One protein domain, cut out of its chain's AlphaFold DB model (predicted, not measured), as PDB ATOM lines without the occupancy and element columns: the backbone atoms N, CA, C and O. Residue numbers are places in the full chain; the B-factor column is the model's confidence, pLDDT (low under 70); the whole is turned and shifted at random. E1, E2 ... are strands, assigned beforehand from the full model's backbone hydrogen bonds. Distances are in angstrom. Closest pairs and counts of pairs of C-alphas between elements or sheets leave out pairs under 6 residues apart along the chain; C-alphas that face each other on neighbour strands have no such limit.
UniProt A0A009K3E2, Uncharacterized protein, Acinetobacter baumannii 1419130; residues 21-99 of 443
ATOM      1  N   THR A  21     131.767  39.097  36.969       77.12
ATOM      2  CA  THR A  21     131.230  40.452  36.892       77.12
ATOM      3  C   THR A  21     131.547  41.003  35.506       77.12
ATOM      4  O   THR A  21     132.703  40.997  35.089       77.12
ATOM      5  N   LYS A  22     130.525  41.439  34.768       87.94
ATOM      6  CA  LYS A  22     130.686  42.032  33.436       87.94
ATOM      7  C   LYS A  22     130.411  43.523  33.493       87.94
ATOM      8  O   LYS A  22     129.450  43.962  34.125       87.94
ATOM      9  N   CYS A  23     131.249  44.284  32.806       89.88
ATOM     10  CA  CYS A  23     131.014  45.694  32.544       89.88
ATOM     11  C   CYS A  23     130.143  45.867  31.289       89.88
ATOM     12  O   CYS A  23     130.015  44.925  30.502       89.88
ATOM     13  N   PRO A  24     129.528  47.046  31.086       92.56
ATOM     14  CA  PRO A  24     128.820  47.338  29.844       92.56
ATOM     15  C   PRO A  24     129.718  47.123  28.621       92.56
ATOM     16  O   PRO A  24     130.931  47.336  28.704       92.56
ATOM     17  N   GLN A  25     129.104  46.744  27.496       91.00
ATOM     18  CA  GLN A  25     129.791  46.533  26.220       91.00
ATOM     19  C   GLN A  25     130.743  47.686  25.896       91.00
ATOM     20  O   GLN A  25     130.386  48.846  26.093       91.00
ATOM     21  N   SER A  26     131.951  47.382  25.410       91.50
ATOM     22  CA  SER A  26     132.900  48.427  24.999       91.50
ATOM     23  C   SER A  26     132.241  49.364  23.979       91.50
ATOM     24  O   SER A  26     131.553  48.912  23.064       91.50
ATOM     25  N   GLY A  27     132.384  50.674  24.175       88.00
ATOM     26  CA  GLY A  27     131.711  51.693  23.367       88.00
ATOM     27  C   GLY A  27     130.284  52.043  23.811       88.00
ATOM     28  O   GLY A  27     129.737  53.031  23.328       88.00
ATOM     29  N   TYR A  28     129.676  51.292  24.738       89.12
ATOM     30  CA  TYR A  28     128.302  51.554  25.181       89.12
ATOM     31  C   TYR A  28     128.186  52.938  25.848       89.12
ATOM     32  O   TYR A  28     128.970  53.218  26.766       89.12
ATOM     33  N   PRO A  29     127.233  53.793  25.421       91.19
ATOM     34  CA  PRO A  29     127.102  55.154  25.925       91.19
ATOM     35  C   PRO A  29     126.518  55.170  27.340       91.19
ATOM     36  O   PRO A  29     125.484  54.562  27.614       91.19
ATOM     37  N   ILE A  30     127.173  55.890  28.247       92.31
ATOM     38  CA  ILE A  30     126.801  55.977  29.660       92.31
ATOM     39  C   ILE A  30     126.793  57.456  30.068       92.31
ATOM     40  O   ILE A  30     127.855  58.083  30.072       92.31
ATOM     41  N   PRO A  31     125.632  58.036  30.424       92.12
ATOM     42  CA  PRO A  31     125.578  59.399  30.929       92.12
ATOM     43  C   PRO A  31     126.177  59.466  32.338       92.12
ATOM     44  O   PRO A  31     125.788  58.719  33.240       92.12
ATOM     45  N   ILE A  32     127.119  60.382  32.530       94.31
ATOM     46  CA  ILE A  32     127.745  60.684  33.813       94.31
ATOM     47  C   ILE A  32     127.214  62.024  34.297       94.31
ATOM     48  O   ILE A  32     127.434  63.045  33.653       94.31
ATOM     49  N   TYR A  33     126.533  62.013  35.441       92.81
ATOM     50  CA  TYR A  33     125.989  63.210  36.075       92.81
ATOM     51  C   TYR A  33     126.958  63.763  37.119       92.81
ATOM     52  O   TYR A  33     127.546  63.002  37.890       92.81
ATOM     53  N   PHE A  34     127.102  65.082  37.159       92.31
ATOM     54  CA  PHE A  34     127.968  65.794  38.094       92.31
ATOM     55  C   PHE A  34     127.373  67.159  38.470       92.31
ATOM     56  O   PHE A  34     126.394  67.620  37.876       92.31
ATOM     57  N   GLU A  35     127.914  67.780  39.516       89.62
ATOM     58  CA  GLU A  35     127.421  69.065  40.013       89.62
ATOM     59  C   GLU A  35     127.888  70.229  39.120       89.62
ATOM     60  O   GLU A  35     129.007  70.205  38.606       89.62
ATOM     61  N   PRO A  36     127.062  71.273  38.924       86.19
ATOM     62  CA  PRO A  36     127.489  72.461  38.196       86.19
ATOM     63  C   PRO A  36     128.737  73.104  38.810       86.19
ATOM     64  O   PRO A  36     128.891  73.134  40.029       86.19
ATOM     65  N   ASN A  37     129.590  73.691  37.969       82.88
ATOM     66  CA  ASN A  37     130.818  74.389  38.378       82.88
ATOM     67  C   ASN A  37     131.898  73.513  39.046       82.88
ATOM     68  O   ASN A  37     132.869  74.054  39.576       82.88
ATOM     69  N   THR A  38     131.796  72.183  38.981       88.44
ATOM     70  CA  THR A  38     132.895  71.282  39.367       88.44
ATOM     71  C   THR A  38     133.740  70.881  38.151       88.44
ATOM     72  O   THR A  38     133.274  71.007  37.014       88.44
ATOM     73  N   PRO A  39     134.979  70.387  38.343       90.12
ATOM     74  CA  PRO A  39     135.742  69.768  37.262       90.12
ATOM     75  C   PRO A  39     134.932  68.670  36.565       90.12
ATOM     76  O   PRO A  39     134.263  67.868  37.219       90.12
ATOM     77  N   ILE A  40     134.989  68.642  35.237       92.31
ATOM     78  CA  ILE A  40     134.180  67.746  34.411       92.31
ATOM     79  C   ILE A  40     134.830  66.360  34.464       92.31
ATOM     80  O   ILE A  40     136.030  66.252  34.191       92.31
ATOM     81  N   PRO A  41     134.099  65.293  34.818       94.94
ATOM     82  CA  PRO A  41     134.651  63.946  34.797       94.94
ATOM     83  C   PRO A  41     134.954  63.548  33.347       94.94
ATOM     84  O   PRO A  41     134.075  63.585  32.498       94.94
ATOM     85  N   LEU A  42     136.203  63.179  33.067       95.12
ATOM     86  CA  LEU A  42     136.656  62.659  31.768       95.12
ATOM     87  C   LEU A  42     136.854  61.138  31.801       95.12
ATOM     88  O   LEU A  42     136.798  60.481  30.764       95.12
ATOM     89  N   ARG A  43     137.059  60.577  32.998       96.56
ATOM     90  CA  ARG A  43     137.067  59.137  33.274       96.56
ATOM     91  C   ARG A  43     136.435  58.875  34.629       96.56
ATOM     92  O   ARG A  43     136.833  59.486  35.623       96.56
ATOM     93  N   THR A  44     135.508  57.926  34.686       96.31
ATOM     94  CA  THR A  44     134.917  57.464  35.948       96.31
ATOM     95  C   THR A  44     135.197  55.987  36.190       96.31
ATOM     96  O   THR A  44     135.297  55.179  35.265       96.31
ATOM     97  N   CYS A  45     135.330  55.656  37.471       95.12
ATOM     98  CA  CYS A  45     135.648  54.325  37.963       95.12
ATOM     99  C   CYS A  45     134.474  53.822  38.799       95.12
ATOM    100  O   CYS A  45     134.281  54.280  39.927       95.12
ATOM    101  N   LYS A  46     133.686  52.884  38.270       93.31
ATOM    102  CA  LYS A  46     132.619  52.236  39.039       93.31
ATOM    103  C   LYS A  46     133.153  50.939  39.630       93.31
ATOM    104  O   LYS A  46     133.413  49.998  38.887       93.31
ATOM    105  N   GLN A  47     133.322  50.899  40.948       93.31
ATOM    106  CA  GLN A  47     133.775  49.694  41.634       93.31
ATOM    107  C   GLN A  47     132.661  48.640  41.680       93.31
ATOM    108  O   GLN A  47     131.504  48.943  41.980       93.31
ATOM    109  N   ASN A  48     133.034  47.404  41.387       88.44
ATOM    110  CA  ASN A  48     132.202  46.217  41.463       88.44
ATOM    111  C   ASN A  48     132.291  45.573  42.853       88.44
ATOM    112  O   ASN A  48     133.218  45.826  43.623       88.44
ATOM    113  N   SER A  49     131.349  44.683  43.170       87.31
ATOM    114  CA  SER A  49     131.314  43.966  44.455       87.31
ATOM    115  C   SER A  49     132.529  43.065  44.707       87.31
ATOM    116  O   SER A  49     132.808  42.726  45.852       87.31
ATOM    117  N   ASP A  50     133.240  42.669  43.651       86.31
ATOM    118  CA  ASP A  50     134.470  41.868  43.708       86.31
ATOM    119  C   ASP A  50     135.750  42.720  43.825       86.31
ATOM    120  O   ASP A  50     136.855  42.180  43.840       86.31
ATOM    121  N   GLY A  51     135.615  44.047  43.921       86.81
ATOM    122  CA  GLY A  51     136.726  44.988  44.034       86.81
ATOM    123  C   GLY A  51     137.340  45.428  42.701       86.81
ATOM    124  O   GLY A  51     138.187  46.321  42.716       86.81
ATOM    125  N   THR A  52     136.906  44.860  41.570       93.00
ATOM    126  CA  THR A  52     137.296  45.311  40.221       93.00
ATOM    127  C   THR A  52     136.534  46.575  39.806       93.00
ATOM    128  O   THR A  52     135.616  47.007  40.501       93.00
ATOM    129  N   TYR A  53     136.893  47.192  38.680       94.31
ATOM    130  CA  TYR A  53     136.302  48.447  38.211       94.31
ATOM    131  C   TYR A  53     135.792  48.348  36.778       94.31
ATOM    132  O   TYR A  53     136.507  47.901  35.880       94.31
ATOM    133  N   CYS A  54     134.594  48.878  36.546       94.56
ATOM    134  CA  CYS A  54     134.151  49.267  35.215       94.56
ATOM    135  C   CYS A  54     134.584  50.705  34.937       94.56
ATOM    136  O   CYS A  54     134.206  51.632  35.661       94.56
ATOM    137  N   ILE A  55     135.401  50.867  33.899       96.12
ATOM    138  CA  ILE A  55     135.961  52.152  33.483       96.12
ATOM    139  C   ILE A  55     135.097  52.713  32.362       96.12
ATOM    140  O   ILE A  55     134.800  52.010  31.392       96.12
ATOM    141  N   THR A  56     134.716  53.980  32.484       96.44
ATOM    142  CA  THR A  56     134.053  54.711  31.402       96.44
ATOM    143  C   THR A  56     134.804  56.003  31.125       96.44
ATOM    144  O   THR A  56     135.273  56.651  32.066       96.44
ATOM    145  N   GLU A  57     134.925  56.378  29.856       96.62
ATOM    146  CA  GLU A  57     135.715  57.530  29.414       96.62
ATOM    147  C   GLU A  57     134.971  58.385  28.396       96.62
ATOM    148  O   GLU A  57     134.240  57.873  27.549       96.62
ATOM    149  N   TYR A  58     135.194  59.697  28.450       93.50
ATOM    150  CA  TYR A  58     134.783  60.603  27.386       93.50
ATOM    151  C   TYR A  58     135.694  60.430  26.163       93.50
ATOM    152  O   TYR A  58     136.916  60.546  26.265       93.50
ATOM    153  N   THR A  59     135.092  60.172  25.003       89.62
ATOM    154  CA  THR A  59     135.801  59.872  23.746       89.62
ATOM    155  C   THR A  59     135.940  61.073  22.806       89.62
ATOM    156  O   THR A  59     136.569  60.953  21.758       89.62
ATOM    157  N   GLY A  60     135.366  62.230  23.157       85.38
ATOM    158  CA  GLY A  60     135.511  63.473  22.393       85.38
ATOM    159  C   GLY A  60     136.768  64.276  22.758       85.38
ATOM    160  O   GLY A  60     137.656  63.803  23.466       85.38
ATOM    161  N   ASP A  61     136.836  65.535  22.309       84.75
ATOM    162  CA  ASP A  61     137.942  66.440  22.655       84.75
ATOM    163  C   ASP A  61     137.931  66.773  24.156       84.75
ATOM    164  O   ASP A  61     137.110  67.553  24.638       84.75
ATOM    165  N   LYS A  62     138.880  66.201  24.902       85.44
ATOM    166  CA  LYS A  62     139.036  66.407  26.350       85.44
ATOM    167  C   LYS A  62     139.294  67.867  26.746       85.44
ATOM    168  O   LYS A  62     139.074  68.222  27.903       85.44
ATOM    169  N   ASN A  63     139.749  68.718  25.822       82.38
ATOM    170  CA  ASN A  63     139.936  70.153  26.076       82.38
ATOM    171  C   ASN A  63     138.637  70.952  25.900       82.38
ATOM    172  O   ASN A  63     138.542  72.078  26.389       82.38
ATOM    173  N   LYS A  64     137.655  70.384  25.193       78.62
ATOM    174  CA  LYS A  64     136.339  70.974  24.916       78.62
ATOM    175  C   LYS A  64     135.243  69.913  25.096       78.62
ATOM    176  O   LYS A  64     134.605  69.515  24.122       78.62
ATOM    177  N   PRO A  65     135.052  69.405  26.324       83.31
ATOM    178  CA  PRO A  65     134.056  68.378  26.589       83.31
ATOM    179  C   PRO A  65     132.635  68.892  26.330       83.31
ATOM    180  O   PRO A  65     132.283  70.005  26.725       83.31
ATOM    181  N   ASN A  66     131.811  68.055  25.700       85.00
ATOM    182  CA  ASN A  66     130.408  68.350  25.431       85.00
ATOM    183  C   ASN A  66     129.585  68.084  26.690       85.00
ATOM    184  O   ASN A  66     129.264  66.937  27.006       85.00
ATOM    185  N   VAL A  67     129.267  69.155  27.412       88.19
ATOM    186  CA  VAL A  67     128.505  69.101  28.659       88.19
ATOM    187  C   VAL A  67     127.096  69.622  28.425       88.19
ATOM    188  O   VAL A  67     126.899  70.700  27.867       88.19
ATOM    189  N   ILE A  68     126.116  68.865  28.904       88.19
ATOM    190  CA  ILE A  68     124.706  69.243  28.888       88.19
ATOM    191  C   ILE A  68     124.332  69.692  30.299       88.19
ATOM    192  O   ILE A  68     124.377  68.899  31.245       88.19
ATOM    193  N   SER A  69     123.949  70.956  30.447       87.38
ATOM    194  CA  SER A  69     123.414  71.496  31.694       87.38
ATOM    195  C   SER A  69     121.918  71.222  31.795       87.38
ATOM    196  O   SER A  69     121.155  71.427  30.849       87.38
ATOM    197  N   GLY A  70     121.503  70.725  32.957       81.12
ATOM    198  CA  GLY A  70     120.108  70.665  33.373       81.12
ATOM    199  C   GLY A  70     119.899  71.425  34.683       81.12
ATOM    200  O   GLY A  70     120.840  71.932  35.288       81.12
ATOM    201  N   ASN A  71     118.657  71.448  35.173       74.31
ATOM    202  CA  ASN A  71     118.260  72.305  36.302       74.31
ATOM    203  C   ASN A  71     119.041  72.068  37.608       74.31
ATOM    204  O   ASN A  71     119.204  72.993  38.398       74.31
ATOM    205  N   LYS A  72     119.476  70.829  37.870       81.38
ATOM    206  CA  LYS A  72     120.160  70.452  39.122       81.38
ATOM    207  C   LYS A  72     121.551  69.853  38.910       81.38
ATOM    208  O   LYS A  72     122.396  69.962  39.790       81.38
ATOM    209  N   TYR A  73     121.777  69.219  37.765       86.31
ATOM    210  CA  TYR A  73     123.006  68.498  37.457       86.31
ATOM    211  C   TYR A  73     123.432  68.790  36.026       86.31
ATOM    212  O   TYR A  73     122.595  69.043  35.155       86.31
ATOM    213  N   GLN A  74     124.733  68.702  35.794       89.44
ATOM    214  CA  GLN A  74     125.318  68.629  34.466       89.44
ATOM    215  C   GLN A  74     125.557  67.167  34.107       89.44
ATOM    216  O   GLN A  74     125.674  66.314  34.992       89.44
ATOM    217  N   ASN A  75     125.602  66.861  32.816       91.19
ATOM    218  CA  ASN A  75     125.965  65.532  32.360       91.19
ATOM    219  C   ASN A  75     126.881  65.550  31.138       91.19
ATOM    220  O   ASN A  75     126.896  66.501  30.359       91.19
ATOM    221  N   ILE A  76     127.647  64.472  31.013       91.44
ATOM    222  CA  ILE A  76     128.521  64.165  29.884       91.44
ATOM    223  C   ILE A  76     128.349  62.689  29.524       91.44
ATOM    224  O   ILE A  76     128.196  61.845  30.407       91.44
ATOM    225  N   THR A  77     128.369  62.358  28.236       93.12
ATOM    226  CA  THR A  77     128.248  60.966  27.786       93.12
ATOM    227  C   THR A  77     129.628  60.332  27.664       93.12
ATOM    228  O   THR A  77     130.441  60.754  26.843       93.12
ATOM    229  N   HIS A  78     129.889  59.307  28.468       95.44
ATOM    230  CA  HIS A  78     131.068  58.453  28.351       95.44
ATOM    231  C   HIS A  78     130.774  57.224  27.490       95.44
ATOM    232  O   HIS A  78     129.618  56.867  27.279       95.44
ATOM    233  N   ALA A  79     131.825  56.531  27.068       94.31
ATOM    234  CA  ALA A  79     131.766  55.166  26.573       94.31
ATOM    235  C   ALA A  79     132.397  54.205  27.587       94.31
ATOM    236  O   ALA A  79     133.402  54.527  28.227       94.31
ATOM    237  N   SER A  80     131.826  53.008  27.729       94.38
ATOM    238  CA  SER A  80     132.491  51.914  28.450       94.38
ATOM    239  C   SER A  80     133.798  51.533  27.751       94.38
ATOM    240  O   SER A  80     133.819  51.374  26.530       94.38
ATOM    241  N   VAL A  81     134.886  51.362  28.504       92.62
ATOM    242  CA  VAL A  81     136.198  51.013  27.931       92.62
ATOM    243  C   VAL A  81     136.259  49.532  27.540       92.62
ATOM    244  O   VAL A  81     136.761  49.188  26.472       92.62
ATOM    245  N   SER A  82     135.740  48.641  28.385       90.50
ATOM    246  CA  SER A  82     135.840  47.188  28.206       90.50
ATOM    247  C   SER A  82     134.696  46.470  28.914       90.50
ATOM    248  O   SER A  82     134.238  46.920  29.962       90.50
ATOM    249  N   GLU A  83     134.289  45.319  28.376       91.50
ATOM    250  CA  GLU A  83     133.385  44.369  29.046       91.50
ATOM    251  C   GLU A  83     134.056  43.636  30.210       91.50
ATOM    252  O   GLU A  83     133.380  43.157  31.123       91.50
ATOM    253  N   ILE A  84     135.388  43.548  30.175       91.44
ATOM    254  CA  ILE A  84     136.203  42.883  31.189       91.44
ATOM    255  C   ILE A  84     136.570  43.918  32.264       91.44
ATOM    256  O   ILE A  84     137.253  44.894  31.936       91.44
ATOM    257  N   PRO A  85     136.164  43.721  33.535       91.38
ATOM    258  CA  PRO A  85     136.513  44.634  34.615       91.38
ATOM    259  C   PRO A  85     138.022  44.748  34.840       91.38
ATOM    260  O   PRO A  85     138.755  43.760  34.791       91.38
ATOM    261  N   SER A  86     138.478  45.960  35.147       91.38
ATOM    262  CA  SER A  86     139.885  46.243  35.430       91.38
ATOM    263  C   SER A  86     140.210  46.047  36.917       91.38
ATOM    264  O   SER A  86     139.407  46.432  37.768       91.38
ATOM    265  N   PRO A  87     141.399  45.528  37.279       91.94
ATOM    266  CA  PRO A  87     141.842  45.475  38.674       91.94
ATOM    267  C   PRO A  87     142.178  46.857  39.263       91.94
ATOM    268  O   PRO A  87     142.263  47.001  40.480       91.94
ATOM    269  N   SER A  88     142.381  47.879  38.427       92.94
ATOM    270  CA  SER A  88     142.697  49.245  38.857       92.94
ATOM    271  C   SER A  88     142.002  50.287  37.983       92.94
ATOM    272  O   SER A  88     141.716  50.054  36.808       92.94
ATOM    273  N   CYS A  89     141.714  51.453  38.556       93.94
ATOM    274  CA  CYS A  89     141.166  52.583  37.819       93.94
ATOM    275  C   CYS A  89     141.532  53.897  38.511       93.94
ATOM    276  O   CYS A  89     141.444  54.000  39.734       93.94
ATOM    277  N   THR A  90     141.915  54.899  37.721       96.00
ATOM    278  CA  THR A  90     142.240  56.247  38.204       96.00
ATOM    279  C   THR A  90     141.267  57.239  37.578       96.00
ATOM    280  O   THR A  90     141.307  57.382  36.356       96.00
ATOM    281  N   PRO A  91     140.410  57.925  38.358       95.44
ATOM    282  CA  PRO A  91     139.534  58.965  37.828       95.44
ATOM    283  C   PRO A  91     140.327  60.088  37.147       95.44
ATOM    284  O   PRO A  91     141.410  60.458  37.602       95.44
ATOM    285  N   GLU A  92     139.777  60.641  36.071       95.44
ATOM    286  CA  GLU A  92     140.362  61.759  35.322       95.44
ATOM    287  C   GLU A  92     139.328  62.879  35.249       95.44
ATOM    288  O   GLU A  92     138.158  62.622  34.967       95.44
ATOM    289  N   PHE A  93     139.764  64.114  35.483       93.56
ATOM    290  CA  PHE A  93     138.922  65.304  35.426       93.56
ATOM    291  C   PHE A  93     139.543  66.343  34.496       93.56
ATOM    292  O   PHE A  93     140.769  66.422  34.360       93.56
ATOM    293  N   SER A  94     138.701  67.153  33.864       89.50
ATOM    294  CA  SER A  94     139.137  68.292  33.065       89.50
ATOM    295  C   SER A  94     139.853  69.334  33.931       89.50
ATOM    296  O   SER A  94     139.621  69.463  35.134       89.50
ATOM    297  N   LYS A  95     140.710  70.137  33.293       82.62
ATOM    298  CA  LYS A  95     141.366  71.283  33.947       82.62
ATOM    299  C   LYS A  95     140.424  72.472  34.163       82.62
ATOM    300  O   LYS A  95     140.760  73.384  34.907       82.62
ATOM    301  N   THR A  96     139.284  72.476  33.482       76.75
ATOM    302  CA  THR A  96     138.295  73.556  33.474       76.75
ATOM    303  C   THR A  96     136.931  73.015  33.883       76.75
ATOM    304  O   THR A  96     136.555  71.913  33.493       76.75
ATOM    305  N   SER A  97     136.178  73.777  34.667       82.62
ATOM    306  CA  SER A  97     134.755  73.525  34.897       82.62
ATOM    307  C   SER A  97     133.923  74.118  33.758       82.62
ATOM    308  O   SER A  97     134.432  74.888  32.939       82.62
ATOM    309  N   CYS A  98     132.639  73.768  33.711       83.69
ATOM    310  CA  CYS A  98     131.701  74.408  32.803       83.69
ATOM    311  C   CYS A  98     130.627  75.177  33.578       83.69
ATOM    312  O   CYS A  98     129.861  74.579  34.335       83.69
ATOM    313  N   ASP A  99     130.589  76.497  33.389       86.38
ATOM    314  CA  ASP A  99     129.598  77.373  34.011       86.38
ATOM    315  C   ASP A  99     128.348  77.468  33.121       86.38
ATOM    316  O   ASP A  99     128.433  77.991  32.005       86.38
TER     317      ASP A  99
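What this domain is: This is residues 21 to 99 of the 443 residues of an uncharacterized protein of Acinetobacter baumannii 1419130 (UniProt A0A009K3E2). One strongly twisted antiparallel sheet, in the order E1 E4 E3 E2 E5, folds back on itself: E1 and E4 face E2 and E5, with E3 as hinge. The printed part has 79 residues, no named helix and strands E1 to E5 in chain order; it is all strand, with 33 residues in named elements, under half. It is compact, radius of gyration of the C-alphas 12.7 A, yet elongated, 37 by 22 by 20 A.

How they stand to each other: Look first at E3, residues 53 to 57, which forms hairpins with E2, residues 39 to 47 (N 44 and O 56, 2.9 A), and E4, residues 74 to 80 (N 79 and O 57, 2.8 A), at 155 and 114 degrees. E2 E3 E4 is a meander, each strand the antiparallel neighbour of the one before. Edge strand E1, residues 29 to 34, neighbours E4, with N 30 and O 78 2.8 A apart; edge strand E5, residues 92 to 97, neighbours E2, with N 94 and O 40 2.8 A apart. E1 to E4 and E2 to E5 are Greek keys, the meander plus first beside fourth. E1 and E5 are apart.

Where its parts are: Find C-alpha 29 at (127.102, 55.154, 25.925), where E1 begins. E2 spans 20.6 A and E4 19.2 A; E5 ends at C-alpha 97 (134.755, 73.525, 34.897).

The domain as a whole: The C-alphas farthest apart, of Asp 50 and Asp 99, are 37.1 A apart. The printed part has no cut; the links E3 to E4 and E4 to E5 are long. No printed residue is under pLDDT 70.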